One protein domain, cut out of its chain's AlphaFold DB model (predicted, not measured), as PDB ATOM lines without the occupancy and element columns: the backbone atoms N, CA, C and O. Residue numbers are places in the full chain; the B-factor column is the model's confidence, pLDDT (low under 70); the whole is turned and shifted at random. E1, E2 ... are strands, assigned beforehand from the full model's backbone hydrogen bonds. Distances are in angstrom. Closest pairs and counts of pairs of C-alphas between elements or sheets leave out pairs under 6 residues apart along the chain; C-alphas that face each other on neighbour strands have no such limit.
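What this domain is: This is residues 3 to 124 of the 324 residues of an uncharacterized protein of Chitinophaga fulva (UniProt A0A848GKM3). Picture a sandwich of two sheets face to face: a broad, twisted sheet of six strands, E6 E1 E2 E3 E8 E9, has a small sheet of three, E5 E4 E7, over part of one face. From E6 a long unnamed stretch, residues 73 to 96, swings round the outside of the small sheet to reach E7, while the turns near Asn 11 and Asn 28 mark the two ends of the long axis. The printed part has 122 residues with nine named strands, E1 to E9 in chain order, and no named helix; both sheets are antiparallel throughout. The class is all strand, though under half of the residues, 56 of 122, are in named elements. The whole is compact, with a radius of gyration of the C-alphas of 14.8 A and spans of 47 by 34 by 31 A.

Where its parts are: Find C-alpha 3 at (220.327, 364.234, 239.732), where E1, residues 3 to 7, begins. Next come E2, residues 17 to 25, 25.9 A long, and E3, residues 33 to 43, the longest at 28.2 A. E4, residues 48 to 53, begins at C-alpha 48 at (208.927, 366.013, 233.654) and covers 15.6 A; E5, residues 56 to 61, covers 16.4 A, and E6, residues 67 to 72, 16.7 A. After the long stretch look for E7, residues 97 to 99, E8, residues 103 to 107, and E9, residues 112 to 116, which ends at C-alpha 116 at (205.744, 364.998, 248.930).

How they stand to each other: Start in the large sheet with E1, E2 and E3, a meander, each strand the antiparallel neighbour of the one before. In the hairpin E1 and E2, N 4 and O 19 are 2.8 A apart; in the hairpin E2 and E3, N 22 and O 37 are 2.8 A apart. Edge strand E6 is beside E1, with N 5 and O 69 at 2.8 A. On the other side of E3 from E2 find E8, with N 38 and O 104 at 2.8 A, then edge strand E9, with N 114 and O 105 at 2.8 A. In the small sheet, inner strand E4 has N 51 and O 58 of E5 at 2.9 A and N 50 and O 99 of E7 at 2.8 A. The facing parts of the two sheets are 8.6 A centre to centre, their strands at 12 degrees. E4 and E8 are near each other; E2 and E5 are apart.

The domain as a whole: The C-alphas farthest apart, Asn 11 and Asn 28, are 47.3 A from each other. The printed part has no cut, and its one long link is E6 to E7, 24 residues. Mean pLDDT of the printed part is 80.5; 21 residues are under 70, among them residues 74 to 85 and 122 to 124.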
ATOM      1  N   GLU A   3     220.953 362.998 240.175       84.75
ATOM      2  CA  GLU A   3     220.327 364.234 239.732       84.75
ATOM      3  C   GLU A   3     219.886 364.070 238.275       84.75
ATOM      4  O   GLU A   3     220.629 363.526 237.454       84.75
ATOM      5  N   VAL A   4     218.670 364.517 237.977       83.19
ATOM      6  CA  VAL A   4     218.076 364.533 236.641       83.19
ATOM      7  C   VAL A   4     217.741 365.964 236.286       83.19
ATOM      8  O   VAL A   4     216.859 366.563 236.900       83.19
ATOM      9  N   SER A   5     218.410 366.505 235.282       84.12
ATOM     10  CA  SER A   5     218.104 367.827 234.751       84.12
ATOM     11  C   SER A   5     217.313 367.686 233.461       84.12
ATOM     12  O   SER A   5     217.751 367.048 232.505       84.12
ATOM     13  N   ILE A   6     216.138 368.298 233.444       84.88
ATOM     14  CA  ILE A   6     215.250 368.388 232.295       84.88
ATOM     15  C   ILE A   6     215.421 369.779 231.714       84.88
ATOM     16  O   ILE A   6     215.020 370.769 232.329       84.88
ATOM     17  N   GLN A   7     216.036 369.846 230.540       82.69
ATOM     18  CA  GLN A   7     216.171 371.087 229.793       82.69
ATOM     19  C   GLN A   7     215.177 371.056 228.641       82.69
ATOM     20  O   GLN A   7     215.144 370.080 227.896       82.69
ATOM     21  N   ALA A   8     214.367 372.102 228.526       76.81
ATOM     22  CA  ALA A   8     213.514 372.383 227.377       76.81
ATOM     23  C   ALA A   8     214.193 373.448 226.486       76.81
ATOM     24  O   ALA A   8     215.418 373.587 226.533       76.81
ATOM     25  N   ASP A   9     213.427 374.214 225.701       74.50
ATOM     26  CA  ASP A   9     213.949 375.339 224.916       74.50
ATOM     27  C   ASP A   9     214.791 376.280 225.799       74.50
ATOM     28  O   ASP A   9     214.352 376.737 226.860       74.50
ATOM     29  N   ALA A  10     216.009 376.583 225.341       67.12
ATOM     30  CA  ALA A  10     216.950 377.461 226.028       67.12
ATOM     31  C   ALA A  10     216.379 378.870 226.275       67.12
ATOM     32  O   ALA A  10     216.781 379.527 227.233       67.12
ATOM     33  N   ASN A  11     215.413 379.317 225.462       73.06
ATOM     34  CA  ASN A  11     214.754 380.617 225.616       73.06
ATOM     35  C   ASN A  11     213.584 380.604 226.616       73.06
ATOM     36  O   ASN A  11     213.033 381.659 226.924       73.06
ATOM     37  N   SER A  12     213.194 379.432 227.127       73.56
ATOM     38  CA  SER A  12     212.053 379.261 228.035       73.56
ATOM     39  C   SER A  12     212.510 378.700 229.381       73.56
ATOM     40  O   SER A  12     212.383 377.507 229.659       73.56
ATOM     41  N   PHE A  13     213.040 379.576 230.241       69.25
ATOM     42  CA  PHE A  13     213.545 379.204 231.573       69.25
ATOM     43  C   PHE A  13     212.495 378.478 232.432       69.25
ATOM     44  O   PHE A  13     212.811 377.528 233.144       69.25
ATOM     45  N   GLU A  14     211.223 378.864 232.307       77.25
ATOM     46  CA  GLU A  14     210.108 378.276 233.057       77.25
ATOM     47  C   GLU A  14     209.786 376.824 232.668       77.25
ATOM     48  O   GLU A  14     208.999 376.162 233.337       77.25
ATOM     49  N   MET A  15     210.374 376.287 231.598       84.00
ATOM     50  CA  MET A  15     210.109 374.920 231.126       84.00
ATOM     51  C   MET A  15     211.187 373.913 231.555       84.00
ATOM     52  O   MET A  15     211.148 372.752 231.147       84.00
ATOM     53  N   GLN A  16     212.151 374.338 232.375       86.56
ATOM     54  CA  GLN A  16     213.292 373.529 232.807       86.56
ATOM     55  C   GLN A  16     213.148 373.142 234.278       86.56
ATOM     56  O   GLN A  16     212.687 373.951 235.078       86.56
ATOM     57  N   GLY A  17     213.559 371.932 234.657       88.25
ATOM     58  CA  GLY A  17     213.460 371.448 236.038       88.25
ATOM     59  C   GLY A  17     214.599 370.502 236.399       88.25
ATOM     60  O   GLY A  17     215.031 369.701 235.576       88.25
ATOM     61  N   THR A  18     215.093 370.589 237.630       88.69
ATOM     62  CA  THR A  18     216.109 369.685 238.180       88.69
ATOM     63  C   THR A  18     215.502 368.867 239.302       88.69
ATOM     64  O   THR A  18     214.890 369.406 240.224       88.69
ATOM     65  N   PHE A  19     215.687 367.555 239.222       90.75
ATOM     66  CA  PHE A  19     215.105 366.585 240.127       90.75
ATOM     67  C   PHE A  19     216.205 365.769 240.795       90.75
ATOM     68  O   PHE A  19     217.059 365.193 240.129       90.75
ATOM     69  N   LEU A  20     216.159 365.671 242.117       91.19
ATOM     70  CA  LEU A  20     216.979 364.746 242.876       91.19
ATOM     71  C   LEU A  20     216.207 363.445 243.081       91.19
ATOM     72  O   LEU A  20     215.115 363.435 243.653       91.19
ATOM     73  N   ILE A  21     216.811 362.348 242.646       91.19
ATOM     74  CA  ILE A  21     216.355 360.991 242.896       91.19
ATOM     75  C   ILE A  21     217.272 360.349 243.930       91.19
ATOM     76  O   ILE A  21     218.494 360.218 243.760       91.19
ATOM     77  N   ARG A  22     216.659 359.884 245.007       88.44
ATOM     78  CA  ARG A  22     217.293 359.035 246.002       88.44
ATOM     79  C   ARG A  22     216.686 357.646 245.901       88.44
ATOM     80  O   ARG A  22     215.475 357.505 245.852       88.44
ATOM     81  N   ILE A  23     217.539 356.635 245.872       86.06
ATOM     82  CA  ILE A  23     217.134 355.236 245.935       86.06
ATOM     83  C   ILE A  23     217.823 354.672 247.168       86.06
ATOM     84  O   ILE A  23     219.042 354.813 247.300       86.06
ATOM     85  N   ASP A  24     217.036 354.098 248.066       82.50
ATOM     86  CA  ASP A  24     217.506 353.453 249.282       82.50
ATOM     87  C   ASP A  24     217.530 351.937 249.053       82.50
ATOM     88  O   ASP A  24     216.631 351.352 248.439       82.50
ATOM     89  N   LYS A  25     218.613 351.296 249.490       78.25
ATOM     90  CA  LYS A  25     218.845 349.864 249.312       78.25
ATOM     91  C   LYS A  25     218.515 349.139 250.610       78.25
ATOM     92  O   LYS A  25     218.874 349.629 251.673       78.25
ATOM     93  N   PHE A  26     217.912 347.958 250.509       73.69
ATOM     94  CA  PHE A  26     217.688 347.114 251.674       73.69
ATOM     95  C   PHE A  26     219.012 346.489 252.135       73.69
ATOM     96  O   PHE A  26     219.735 345.877 251.332       73.69
ATOM     97  N   ASP A  27     219.327 346.634 253.421       72.44
ATOM     98  CA  ASP A  27     220.589 346.179 254.004       72.44
ATOM     99  C   ASP A  27     220.861 344.694 253.711       72.44
ATOM    100  O   ASP A  27     219.969 343.846 253.718       72.44
ATOM    101  N   ASN A  28     222.130 344.369 253.446       69.12
ATOM    102  CA  ASN A  28     222.627 343.001 253.238       69.12
ATOM    103  C   ASN A  28     222.009 342.212 252.064       69.12
ATOM    104  O   ASN A  28     222.169 340.995 251.991       69.12
ATOM    105  N   THR A  29     221.360 342.874 251.103       70.94
ATOM    106  CA  THR A  29     220.909 342.236 249.849       70.94
ATOM    107  C   THR A  29     221.705 342.740 248.648       70.94
ATOM    108  O   THR A  29     222.314 343.806 248.698       70.94
ATOM    109  N   VAL A  30     221.750 341.988 247.544       65.38
ATOM    110  CA  VAL A  30     222.476 342.413 246.326       65.38
ATOM    111  C   VAL A  30     221.559 343.142 245.334       65.38
ATOM    112  O   VAL A  30     222.055 343.947 244.555       65.38
ATOM    113  N   GLY A  31     220.234 342.962 245.421       66.06
ATOM    114  CA  GLY A  31     219.295 343.472 244.411       66.06
ATOM    115  C   GLY A  31     217.920 343.927 244.905       66.06
ATOM    116  O   GLY A  31     217.033 344.080 244.074       66.06
ATOM    117  N   ARG A  32     217.709 344.133 246.215       74.00
ATOM    118  CA  ARG A  32     216.429 344.646 246.736       74.00
ATOM    119  C   ARG A  32     216.535 346.133 247.071       74.00
ATOM    120  O   ARG A  32     217.383 346.542 247.868       74.00
ATOM    121  N   PHE A  33     215.658 346.929 246.470       77.00
ATOM    122  CA  PHE A  33     215.446 348.327 246.838       77.00
ATOM    123  C   PHE A  33     214.444 348.409 247.992       77.00
ATOM    124  O   PHE A  33     213.451 347.688 247.983       77.00
ATOM    125  N   ASP A  34     214.725 349.266 248.970       82.25
ATOM    126  CA  ASP A  34     213.874 349.509 250.146       82.25
ATOM    127  C   ASP A  34     212.883 350.652 249.862       82.25
ATOM    128  O   ASP A  34     211.680 350.580 250.118       82.25
ATOM    129  N   GLY A  35     213.371 351.695 249.190       88.38
ATOM    130  CA  GLY A  35     212.536 352.821 248.814       88.38
ATOM    131  C   GLY A  35     213.150 353.713 247.754       88.38
ATOM    132  O   GLY A  35     214.308 353.576 247.351       88.38
ATOM    133  N   MET A  36     212.339 354.658 247.295       91.12
ATOM    134  CA  MET A  36     212.756 355.675 246.343       91.12
ATOM    135  C   MET A  36     212.104 357.010 246.666       91.12
ATOM    136  O   MET A  36     210.952 357.077 247.084       91.12
ATOM    137  N   GLU A  37     212.831 358.089 246.427       92.56
ATOM    138  CA  GLU A  37     212.358 359.449 246.592       92.56
ATOM    139  C   GLU A  37     212.720 360.287 245.367       92.56
ATOM    140  O   GLU A  37     213.855 360.240 244.900       92.56
ATOM    141  N   ILE A  38     211.767 361.061 244.858       93.19
ATOM    142  CA  ILE A  38     211.929 361.971 243.722       93.19
ATOM    143  C   ILE A  38     211.510 363.358 244.196       93.19
ATOM    144  O   ILE A  38     210.381 363.537 244.653       93.19
ATOM    145  N   ARG A  39     212.390 364.354 244.091       90.62
ATOM    146  CA  ARG A  39     212.069 365.747 244.433       90.62
ATOM    147  C   ARG A  39     212.554 366.692 243.357       90.62
ATOM    148  O   ARG A  39     213.717 366.622 242.989       90.62
ATOM    149  N   CYS A  40     211.705 367.623 242.932       89.19
ATOM    150  CA  CYS A  40     212.190 368.811 242.238       89.19
ATOM    151  C   CYS A  40     212.997 369.655 243.235       89.19
ATOM    152  O   CYS A  40     212.494 369.991 244.308       89.19
ATOM    153  N   THR A  41     214.257 369.935 242.919       86.75
ATOM    154  CA  THR A  41     215.163 370.746 243.745       86.75
ATOM    155  C   THR A  41     215.386 372.137 243.170       86.75
ATOM    156  O   THR A  41     215.830 373.025 243.895       86.75
ATOM    157  N   SER A  42     215.090 372.343 241.885       84.19
ATOM    158  CA  SER A  42     215.219 373.638 241.217       84.19
ATOM    159  C   SER A  42     214.389 373.685 239.935       84.19
ATOM    160  O   SER A  42     214.230 372.669 239.261       84.19
ATOM    161  N   GLY A  43     213.907 374.871 239.566       85.25
ATOM    162  CA  GLY A  43     213.128 375.087 238.349       85.25
ATOM    163  C   GLY A  43     211.686 374.591 238.461       85.25
ATOM    164  O   GLY A  43     211.071 374.630 239.525       85.25
ATOM    165  N   ASN A  44     211.133 374.154 237.338       87.06
ATOM    166  CA  ASN A  44     209.739 373.784 237.189       87.06
ATOM    167  C   ASN A  44     209.487 372.307 237.569       87.06
ATOM    168  O   ASN A  44     209.941 371.406 236.856       87.06
ATOM    169  N   PRO A  45     208.706 372.023 238.630       86.69
ATOM    170  CA  PRO A  45     208.355 370.656 239.019       86.69
ATOM    171  C   PRO A  45     207.524 369.914 237.964       86.69
ATOM    172  O   PRO A  45     207.566 368.687 237.946       86.69
ATOM    173  N   VAL A  46     206.827 370.626 237.065       88.50
ATOM    174  CA  VAL A  46     206.064 370.020 235.961       88.50
ATOM    175  C   VAL A  46     206.873 369.800 234.686       88.50
ATOM    176  O   VAL A  46     206.324 369.354 233.678       88.50
ATOM    177  N   ALA A  47     208.186 370.059 234.707       89.56
ATOM    178  CA  ALA A  47     209.055 369.856 233.549       89.56
ATOM    179  C   ALA A  47     209.143 368.391 233.096       89.56
ATOM    180  O   ALA A  47     209.352 368.134 231.909       89.56
ATOM    181  N   ALA A  48     208.946 367.428 233.999       90.81
ATOM    182  CA  ALA A  48     208.927 366.013 233.654       90.81
ATOM    183  C   ALA A  48     207.919 365.206 234.465       90.81
ATOM    184  O   ALA A  48     207.576 365.528 235.599       90.81
ATOM    185  N   THR A  49     207.495 364.103 233.862       92.44
ATOM    186  CA  THR A  49     206.724 363.052 234.509       92.44
ATOM    187  C   THR A  49     207.617 361.849 234.770       92.44
ATOM    188  O   THR A  49     208.301 361.366 233.868       92.44
ATOM    189  N   PHE A  50     207.574 361.337 235.994       93.88
ATOM    190  CA  PHE A  50     208.290 360.145 236.422       93.88
ATOM    191  C   PHE A  50     207.318 358.985 236.627       93.88
ATOM    192  O   PHE A  50     206.241 359.180 237.198       93.88
ATOM    193  N   TYR A  51     207.716 357.782 236.216       93.44
ATOM    194  CA  TYR A  51     206.975 356.547 236.462       93.44
ATOM    195  C   TYR A  51     207.874 355.509 237.117       93.44
ATOM    196  O   TYR A  51     208.987 355.261 236.662       93.44
ATOM    197  N   VAL A  52     207.358 354.866 238.153       91.06
ATOM    198  CA  VAL A  52     207.972 353.693 238.774       91.06
ATOM    199  C   VAL A  52     207.301 352.478 238.158       91.06
ATOM    200  O   VAL A  52     206.127 352.218 238.429       91.06
ATOM    201  N   PHE A  53     207.995 351.791 237.257       90.19
ATOM    202  CA  PHE A  53     207.396 350.746 236.432       90.19
ATOM    203  C   PHE A  53     208.426 349.696 236.029       90.19
ATOM    204  O   PHE A  53     209.493 350.041 235.526       90.19
ATOM    205  N   ASN A  54     208.057 348.421 236.192       86.12
ATOM    206  CA  ASN A  54     208.822 347.266 235.719       86.12
ATOM    207  C   ASN A  54     210.303 347.308 236.148       86.12
ATOM    208  O   ASN A  54     211.196 347.335 235.304       86.12
ATOM    209  N   ASP A  55     210.534 347.412 237.461       82.75
ATOM    210  CA  ASP A  55     211.859 347.507 238.098       82.75
ATOM    211  C   ASP A  55     212.757 348.642 237.574       82.75
ATOM    212  O   ASP A  55     213.978 348.628 237.737       82.75
ATOM    213  N   ALA A  56     212.149 349.666 236.971       85.06
ATOM    214  CA  ALA A  56     212.839 350.820 236.428       85.06
ATOM    215  C   ALA A  56     212.140 352.130 236.803       85.06
ATOM    216  O   ALA A  56     210.926 352.204 237.026       85.06
ATOM    217  N   LEU A  57     212.935 353.199 236.819       87.69
ATOM    218  CA  LEU A  57     212.427 354.560 236.832       87.69
ATOM    219  C   LEU A  57     212.408 355.096 235.403       87.69
ATOM    220  O   LEU A  57     213.441 355.190 234.744       87.69
ATOM    221  N   TRP A  58     211.225 355.482 234.955       91.38
ATOM    222  CA  TRP A  58     211.002 356.076 233.650       91.38
ATOM    223  C   TRP A  58     210.822 357.576 233.807       91.38
ATOM    224  O   TRP A  58     210.133 358.027 234.723       91.38
ATOM    225  N   VAL A  59     211.410 358.348 232.896       90.19
ATOM    226  CA  VAL A  59     211.335 359.810 232.899       90.19
ATOM    227  C   VAL A  59     210.860 360.278 231.536       90.19
ATOM    228  O   VAL A  59     211.404 359.876 230.511       90.19
ATOM    229  N   ARG A  60     209.853 361.147 231.528       90.06
ATOM    230  CA  ARG A  60     209.327 361.777 230.322       90.06
ATOM    231  C   ARG A  60     209.391 363.297 230.474       90.06
ATOM    232  O   ARG A  60     208.653 363.822 231.306       90.06
ATOM    233  N   PRO A  61     210.198 364.019 229.682       88.94
ATOM    234  CA  PRO A  61     210.097 365.472 229.618       88.94
ATOM    235  C   PRO A  61     208.718 365.873 229.071       88.94
ATOM    236  O   PRO A  61     208.218 365.283 228.114       88.94
ATOM    237  N   ASN A  62     208.079 366.852 229.710       88.88
ATOM    238  CA  ASN A  62     206.725 367.294 229.362       88.88
ATOM    239  C   ASN A  62     206.715 368.376 228.275       88.88
ATOM    240  O   ASN A  62     205.720 368.525 227.564       88.88
ATOM    241  N   TYR A  63     207.823 369.099 228.124       86.25
ATOM    242  CA  TYR A  63     208.002 370.138 227.117       86.25
ATOM    243  C   TYR A  63     208.784 369.612 225.905       86.25
ATOM    244  O   TYR A  63     209.583 368.681 226.011       86.25
ATOM    245  N   LYS A  64     208.513 370.191 224.728       75.25
ATOM    246  CA  LYS A  64     209.184 369.843 223.466       75.25
ATOM    247  C   LYS A  64     210.503 370.608 223.333       75.25
ATOM    248  O   LYS A  64     210.596 371.720 223.837       75.25
ATOM    249  N   TRP A  65     211.434 370.021 222.571       66.44
ATOM    250  CA  TRP A  65     212.777 370.537 222.264       66.44
ATOM    251  C   TRP A  65     213.662 370.672 223.511       66.44
ATOM    252  O   TRP A  65     213.403 371.505 224.365       66.44
ATOM    253  N   GLY A  66     214.689 369.823 223.631       70.75
ATOM    254  CA  GLY A  66     215.547 369.766 224.815       70.75
ATOM    255  C   GLY A  66     216.090 368.364 225.115       70.75
ATOM    256  O   GLY A  66     216.003 367.477 224.264       70.75
ATOM    257  N   GLY A  67     216.650 368.165 226.310       77.19
ATOM    258  CA  GLY A  67     217.347 366.935 226.704       77.19
ATOM    259  C   GLY A  67     217.121 366.537 228.165       77.19
ATOM    260  O   GLY A  67     216.797 367.367 229.018       77.19
ATOM    261  N   VAL A  68     217.297 365.243 228.444       82.81
ATOM    262  CA  VAL A  68     217.324 364.679 229.800       82.81
ATOM    263  C   VAL A  68     218.775 364.383 230.151       82.81
ATOM    264  O   VAL A  68     219.407 363.544 229.512       82.81
ATOM    265  N   TYR A  69     219.294 365.053 231.173       81.94
ATOM    266  CA  TYR A  69     220.668 364.889 231.633       81.94
ATOM    267  C   TYR A  69     220.686 364.206 232.991       81.94
ATOM    268  O   TYR A  69     219.882 364.530 233.864       81.94
ATOM    269  N   LEU A  70     221.613 363.270 233.176       80.50
ATOM    270  CA  LEU A  70     221.752 362.497 234.403       80.50
ATOM    271  C   LEU A  70     223.144 362.695 234.994       80.50
ATOM    272  O   LEU A  70     224.147 362.644 234.281       80.50
ATOM    273  N   LYS A  71     223.206 362.890 236.310       79.94
ATOM    274  CA  LYS A  71     224.458 363.048 237.052       79.94
ATOM    275  C   LYS A  71     224.394 362.301 238.378       79.94
ATOM    276  O   LYS A  71     223.504 362.530 239.191       79.94
ATOM    277  N   ALA A  72     225.367 361.438 238.648       77.81
ATOM    278  CA  ALA A  72     225.524 360.857 239.978       77.81
ATOM    279  C   ALA A  72     226.238 361.862 240.896       77.81
ATOM    280  O   ALA A  72     227.333 362.331 240.593       77.81
ATOM    281  N   THR A  73     225.628 362.205 242.032       70.50
ATOM    282  CA  THR A  73     226.082 363.332 242.872       70.50
ATOM    283  C   THR A  73     227.230 362.996 243.834       70.50
ATOM    284  O   THR A  73     227.790 363.901 244.443       70.50
ATOM    285  N   HIS A  74     227.616 361.720 243.958       65.12
ATOM    286  CA  HIS A  74     228.641 361.241 244.901       65.12
ATOM    287  C   HIS A  74     229.879 360.602 244.247       65.12
ATOM    288  O   HIS A  74     230.670 359.963 244.936       65.12
ATOM    289  N   ILE A  75     230.078 360.773 242.937       59.94
ATOM    290  CA  ILE A  75     231.296 360.322 242.248       59.94
ATOM    291  C   ILE A  75     232.070 361.521 241.693       59.94
ATOM    292  O   ILE A  75     231.483 362.459 241.162       59.94
ATOM    293  N   ILE A  76     233.400 361.483 241.834       50.00
ATOM    294  CA  ILE A  76     234.322 362.593 241.513       50.00
ATOM    295  C   ILE A  76     234.338 362.911 240.001       50.00
ATOM    296  O   ILE A  76     234.645 364.031 239.611       50.00
ATOM    297  N   HIS A  77     233.919 361.963 239.157       49.44
ATOM    298  CA  HIS A  77     233.701 362.157 237.725       49.44
ATOM    299  C   HIS A  77     232.401 361.464 237.297       49.44
ATOM    300  O   HIS A  77     232.392 360.269 237.012       49.44
ATOM    301  N   SER A  78     231.292 362.205 237.259       46.19
ATOM    302  CA  SER A  78     230.090 361.794 236.526       46.19
ATOM    303  C   SER A  78     230.082 362.587 235.222       46.19
ATOM    304  O   SER A  78     229.713 363.763 235.260       46.19
ATOM    305  N   PRO A  79     230.529 362.028 234.084       49.94
ATOM    306  CA  PRO A  79     230.354 362.721 232.819       49.94
ATOM    307  C   PRO A  79     228.848 362.930 232.589       49.94
ATOM    308  O   PRO A  79     228.044 362.057 232.916       49.94
ATOM    309  N   LEU A  80     228.462 364.100 232.069       50.34
ATOM    310  CA  LEU A  80     227.132 364.329 231.497       50.34
ATOM    311  C   LEU A  80     227.047 363.487 230.218       50.34
ATOM    312  O   LEU A  80     227.212 363.987 229.112       50.34
ATOM    313  N   THR A  81     226.941 362.173 230.368       49.84
ATOM    314  CA  THR A  81     226.835 361.246 229.248       49.84
ATOM    315  C   THR A  81     225.396 361.226 228.772       49.84
ATOM    316  O   THR A  81     224.501 360.875 229.542       49.84
ATOM    317  N   GLU A  82     225.182 361.532 227.494       50.31
ATOM    318  CA  GLU A  82     224.045 361.007 226.738       50.31
ATOM    319  C   GLU A  82     224.159 359.474 226.749       50.31
ATOM    320  O   GLU A  82     224.806 358.866 225.900       50.31
ATOM    321  N   GLY A  83     223.651 358.826 227.799       50.53
ATOM    322  CA  GLY A  83     223.620 357.371 227.867       50.53
ATOM    323  C   GLY A  83     222.649 356.802 226.832       50.53
ATOM    324  O   GLY A  83     221.613 357.395 226.530       50.53
ATOM    325  N   THR A  84     222.955 355.623 226.296       55.44
ATOM    326  CA  THR A  84     222.012 354.857 225.475       55.44
ATOM    327  C   THR A  84     220.921 354.291 226.383       55.44
ATOM    328  O   THR A  84     221.066 353.210 226.951       55.44
ATOM    329  N   TYR A  85     219.842 355.043 226.575       69.88
ATOM    330  CA  TYR A  85     218.673 354.598 227.335       69.88
ATOM    331  C   TYR A  85     217.647 353.952 226.402       69.88
ATOM    332  O   TYR A  85     217.514 354.345 225.243       69.88
ATOM    333  N   GLY A  86     216.891 352.976 226.908       74.44
ATOM    334  CA  GLY A  86     215.699 352.505 226.207       74.44
ATOM    335  C   GLY A  86     214.707 353.659 226.066       74.44
ATOM    336  O   GLY A  86     214.353 354.289 227.060       74.44
ATOM    337  N   GLN A  87     214.280 353.954 224.840       80.19
ATOM    338  CA  GLN A  87     213.319 355.016 224.553       80.19
ATOM    339  C   GLN A  87     212.059 354.426 223.931       80.19
ATOM    340  O   GLN A  87     212.106 353.465 223.166       80.19
ATOM    341  N   THR A  88     210.919 355.024 224.250       84.94
ATOM    342  CA  THR A  88     209.637 354.713 223.624       84.94
ATOM    343  C   THR A  88     208.740 355.939 223.673       84.94
ATOM    344  O   THR A  88     208.883 356.799 224.543       84.94
ATOM    345  N   THR A  89     207.806 356.022 222.732       85.38
ATOM    346  CA  THR A  89     206.757 357.048 222.705       85.38
ATOM    347  C   THR A  89     205.489 356.607 223.433       85.38
ATOM    348  O   THR A  89     204.584 357.417 223.622       85.38
ATOM    349  N   THR A  90     205.398 355.333 223.821       89.38
ATOM    350  CA  THR A  90     204.222 354.760 224.483       89.38
ATOM    351  C   THR A  90     204.352 354.891 225.998       89.38
ATOM    352  O   THR A  90     205.335 354.435 226.580       89.38
ATOM    353  N   GLU A  91     203.357 355.503 226.643       87.56
ATOM    354  CA  GLU A  91     203.296 355.606 228.106       87.56
ATOM    355  C   GLU A  91     203.141 354.209 228.739       87.56
ATOM    356  O   GLU A  91     202.334 353.410 228.251       87.56
ATOM    357  N   PRO A  92     203.880 353.885 229.817       90.69
ATOM    358  CA  PRO A  92     203.725 352.606 230.496       90.69
ATOM    359  C   PRO A  92     202.333 352.472 231.129       90.69
ATOM    360  O   PRO A  92     201.842 353.382 231.796       90.69
ATOM    361  N   THR A  93     201.705 351.307 230.965       89.69
ATOM    362  CA  THR A  93     200.446 350.937 231.630       89.69
ATOM    363  C   THR A  93     200.725 350.000 232.801       89.69
ATOM    364  O   THR A  93     201.504 349.063 232.651       89.69
ATOM    365  N   GLY A  94     200.074 350.208 233.951       89.94
ATOM    366  CA  GLY A  94     200.299 349.379 235.146       89.94
ATOM    367  C   GLY A  94     201.531 349.777 235.971       89.94
ATOM    368  O   GLY A  94     202.124 348.936 236.637       89.94
ATOM    369  N   PHE A  95     201.938 351.050 235.918       90.62
ATOM    370  CA  PHE A  95     202.974 351.596 236.800       90.62
ATOM    371  C   PHE A  95     202.571 351.518 238.277       90.62
ATOM    372  O   PHE A  95     201.405 351.691 238.626       90.62
ATOM    373  N   LEU A  96     203.560 351.306 239.149       89.81
ATOM    374  CA  LEU A  96     203.387 351.314 240.602       89.81
ATOM    375  C   LEU A  96     203.078 352.728 241.108       89.81
ATOM    376  O   LEU A  96     202.217 352.922 241.961       89.81
ATOM    377  N   ALA A  97     203.786 353.726 240.576       91.00
ATOM    378  CA  ALA A  97     203.595 355.121 240.943       91.00
ATOM    379  C   ALA A  97     203.935 356.061 239.783       91.00
ATOM    380  O   ALA A  97     204.779 355.750 238.943       91.00
ATOM    381  N   LYS A  98     203.284 357.226 239.761       92.38
ATOM    382  CA  LYS A  98     203.494 358.298 238.781       92.38
ATOM    383  C   LYS A  98     203.523 359.636 239.501       92.38
ATOM    384  O   LYS A  98     202.663 359.884 240.346       92.38
ATOM    385  N   THR A  99     204.447 360.511 239.125       90.25
ATOM    386  CA  THR A  99     204.396 361.919 239.528       90.25
ATOM    387  C   THR A  99     204.702 362.848 238.361       90.25
ATOM    388  O   THR A  99     205.543 362.522 237.527       90.25
ATOM    389  N   ALA A 100     203.995 363.974 238.278       87.06
ATOM    390  CA  ALA A 100     204.176 364.999 237.246       87.06
ATOM    391  C   ALA A 100     204.206 366.423 237.814       87.06
ATOM    392  O   ALA A 100     204.585 367.342 237.110       87.06
ATOM    393  N   ASP A 101     203.752 366.608 239.048       78.12
ATOM    394  CA  ASP A 101     203.491 367.909 239.651       78.12
ATOM    395  C   ASP A 101     203.873 367.953 241.133       78.12
ATOM    396  O   ASP A 101     203.790 369.008 241.734       78.12
ATOM    397  N   TYR A 102     204.333 366.850 241.732       82.88
ATOM    398  CA  TYR A 102     204.752 366.794 243.134       82.88
ATOM    399  C   TYR A 102     205.990 365.904 243.330       82.88
ATOM    400  O   TYR A 102     206.372 365.122 242.459       82.88
ATOM    401  N   GLY A 103     206.658 365.996 244.482       88.12
ATOM    402  CA  GLY A 103     207.707 365.028 244.814       88.12
ATOM    403  C   GLY A 103     207.099 363.672 245.185       88.12
ATOM    404  O   GLY A 103     206.012 363.616 245.740       88.12
ATOM    405  N   LEU A 104     207.774 362.563 244.932       92.12
ATOM    406  CA  LEU A 104     207.260 361.223 245.217       92.12
ATOM    407  C   LEU A 104     208.131 360.540 246.265       92.12
ATOM    408  O   LEU A 104     209.350 360.653 246.201       92.12
ATOM    409  N   LYS A 105     207.530 359.795 247.193       91.88
ATOM    410  CA  LYS A 105     208.253 358.849 248.047       91.88
ATOM    411  C   LYS A 105     207.573 357.490 248.021       91.88
ATOM    412  O   LYS A 105     206.405 357.381 248.373       91.88
ATOM    413  N   CYS A 106     208.307 356.472 247.616       92.00
ATOM    414  CA  CYS A 106     207.864 355.091 247.580       92.00
ATOM    415  C   CYS A 106     208.551 354.315 248.702       92.00
ATOM    416  O   CYS A 106     209.774 354.341 248.818       92.00
ATOM    417  N   ASP A 107     207.739 353.636 249.497       89.69
ATOM    418  CA  ASP A 107     208.127 352.622 250.468       89.69
ATOM    419  C   ASP A 107     207.709 351.280 249.859       89.69
ATOM    420  O   ASP A 107     206.517 350.947 249.810       89.69
ATOM    421  N   PHE A 108     208.685 350.587 249.270       87.62
ATOM    422  CA  PHE A 108     208.423 349.376 248.497       87.62
ATOM    423  C   PHE A 108     208.080 348.195 249.406       87.62
ATOM    424  O   PHE A 108     207.269 347.353 249.026       87.62
ATOM    425  N   ASP A 109     208.610 348.188 250.626       82.94
ATOM    426  CA  ASP A 109     208.398 347.134 251.613       82.94
ATOM    427  C   ASP A 109     206.969 347.132 252.165       82.94
ATOM    428  O   ASP A 109     206.363 346.072 252.334       82.94
ATOM    429  N   ASN A 110     206.396 348.316 252.390       86.38
ATOM    430  CA  ASN A 110     205.026 348.452 252.890       86.38
ATOM    431  C   ASN A 110     203.985 348.680 251.785       86.38
ATOM    432  O   ASN A 110     202.813 348.913 252.098       86.38
ATOM    433  N   ASN A 111     204.391 348.642 250.511       87.19
ATOM    434  CA  ASN A 111     203.553 348.951 249.350       87.19
ATOM    435  C   ASN A 111     202.823 350.302 249.495       87.19
ATOM    436  O   ASN A 111     201.610 350.415 249.289       87.19
ATOM    437  N   ARG A 112     203.558 351.336 249.923       90.25
ATOM    438  CA  ARG A 112     203.018 352.681 250.163       90.25
ATOM    439  C   ARG A 112     203.699 353.714 249.284       90.25
ATOM    440  O   ARG A 112     204.913 353.732 249.114       90.25
ATOM    441  N   VAL A 113     202.888 354.632 248.774       89.56
ATOM    442  CA  VAL A 113     203.343 355.756 247.961       89.56
ATOM    443  C   VAL A 113     202.831 357.039 248.593       89.56
ATOM    444  O   VAL A 113     201.631 357.218 248.794       89.56
ATOM    445  N   PHE A 114     203.751 357.940 248.903       89.06
ATOM    446  CA  PHE A 114     203.472 359.232 249.499       89.06
ATOM    447  C   PHE A 114     203.739 360.339 248.487       89.06
ATOM    448  O   PHE A 114     204.778 360.371 247.823       89.06
ATOM    449  N   LYS A 115     202.808 361.288 248.420       87.81
ATOM    450  CA  LYS A 115     203.041 362.568 247.759       87.81
ATOM    451  C   LYS A 115     203.840 363.462 248.702       87.81
ATOM    452  O   LYS A 115     203.460 363.641 249.859       87.81
ATOM    453  N   LEU A 116     204.939 364.016 248.220       85.56
ATOM    454  CA  LEU A 116     205.744 364.998 248.930       85.56
ATOM    455  C   LEU A 116     205.312 366.415 248.539       85.56
ATOM    456  O   LEU A 116     204.825 366.619 247.425       85.56
ATOM    457  N   PRO A 117     205.512 367.400 249.429       78.19
ATOM    458  CA  PRO A 117     205.339 368.801 249.080       78.19
ATOM    459  C   PRO A 117     206.193 369.209 247.877       78.19
ATOM    460  O   PRO A 117     207.284 368.667 247.677       78.19
ATOM    461  N   PHE A 118     205.722 370.196 247.121       76.06
ATOM    462  CA  PHE A 118     206.496 370.829 246.056       76.06
ATOM    463  C   PHE A 118     206.295 372.343 246.060       76.06
ATOM    464  O   PHE A 118     205.290 372.838 246.575       76.06
ATOM    465  N   THR A 119     207.252 373.054 245.472       75.19
ATOM    466  CA  THR A 119     207.189 374.499 245.248       75.19
ATOM    467  C   THR A 119     207.148 374.750 243.745       75.19
ATOM    468  O   THR A 119     207.961 374.180 243.016       75.19
ATOM    469  N   ASP A 120     206.174 375.527 243.273       74.19
ATOM    470  CA  ASP A 120     206.089 375.907 241.861       74.19
ATOM    471  C   ASP A 120     207.052 377.056 241.507       74.19
ATOM    472  O   ASP A 120     207.761 377.592 242.361       74.19
ATOM    473  N   ILE A 121     207.074 377.452 240.231       70.19
ATOM    474  CA  ILE A 121     207.920 378.553 239.734       70.19
ATOM    475  C   ILE A 121     207.553 379.890 240.402       70.19
ATOM    476  O   ILE A 121     208.410 380.752 240.578       70.19
ATOM    477  N   GLY A 122     206.289 380.055 240.801       68.50
ATOM    478  CA  GLY A 122     205.790 381.235 241.506       68.50
ATOM    479  C   GLY A 122     206.145 381.278 242.996       68.50
ATOM    480  O   GLY A 122     205.859 382.278 243.649       68.50
ATOM    481  N   GLY A 123     206.768 380.229 243.546       69.38
ATOM    482  CA  GLY A 123     207.127 380.131 244.962       69.38
ATOM    483  C   GLY A 123     206.006 379.603 245.866       69.38
ATOM    484  O   GLY A 123     206.160 379.588 247.092       69.38
ATOM    485  N   PHE A 124     204.888 379.136 245.305       65.25
ATOM    486  CA  PHE A 124     203.790 378.560 246.075       65.25
ATOM    487  C   PHE A 124     204.125 377.134 246.496       65.25
ATOM    488  O   PHE A 124     204.486 376.300 245.667       65.25
TER     489      PHE A 124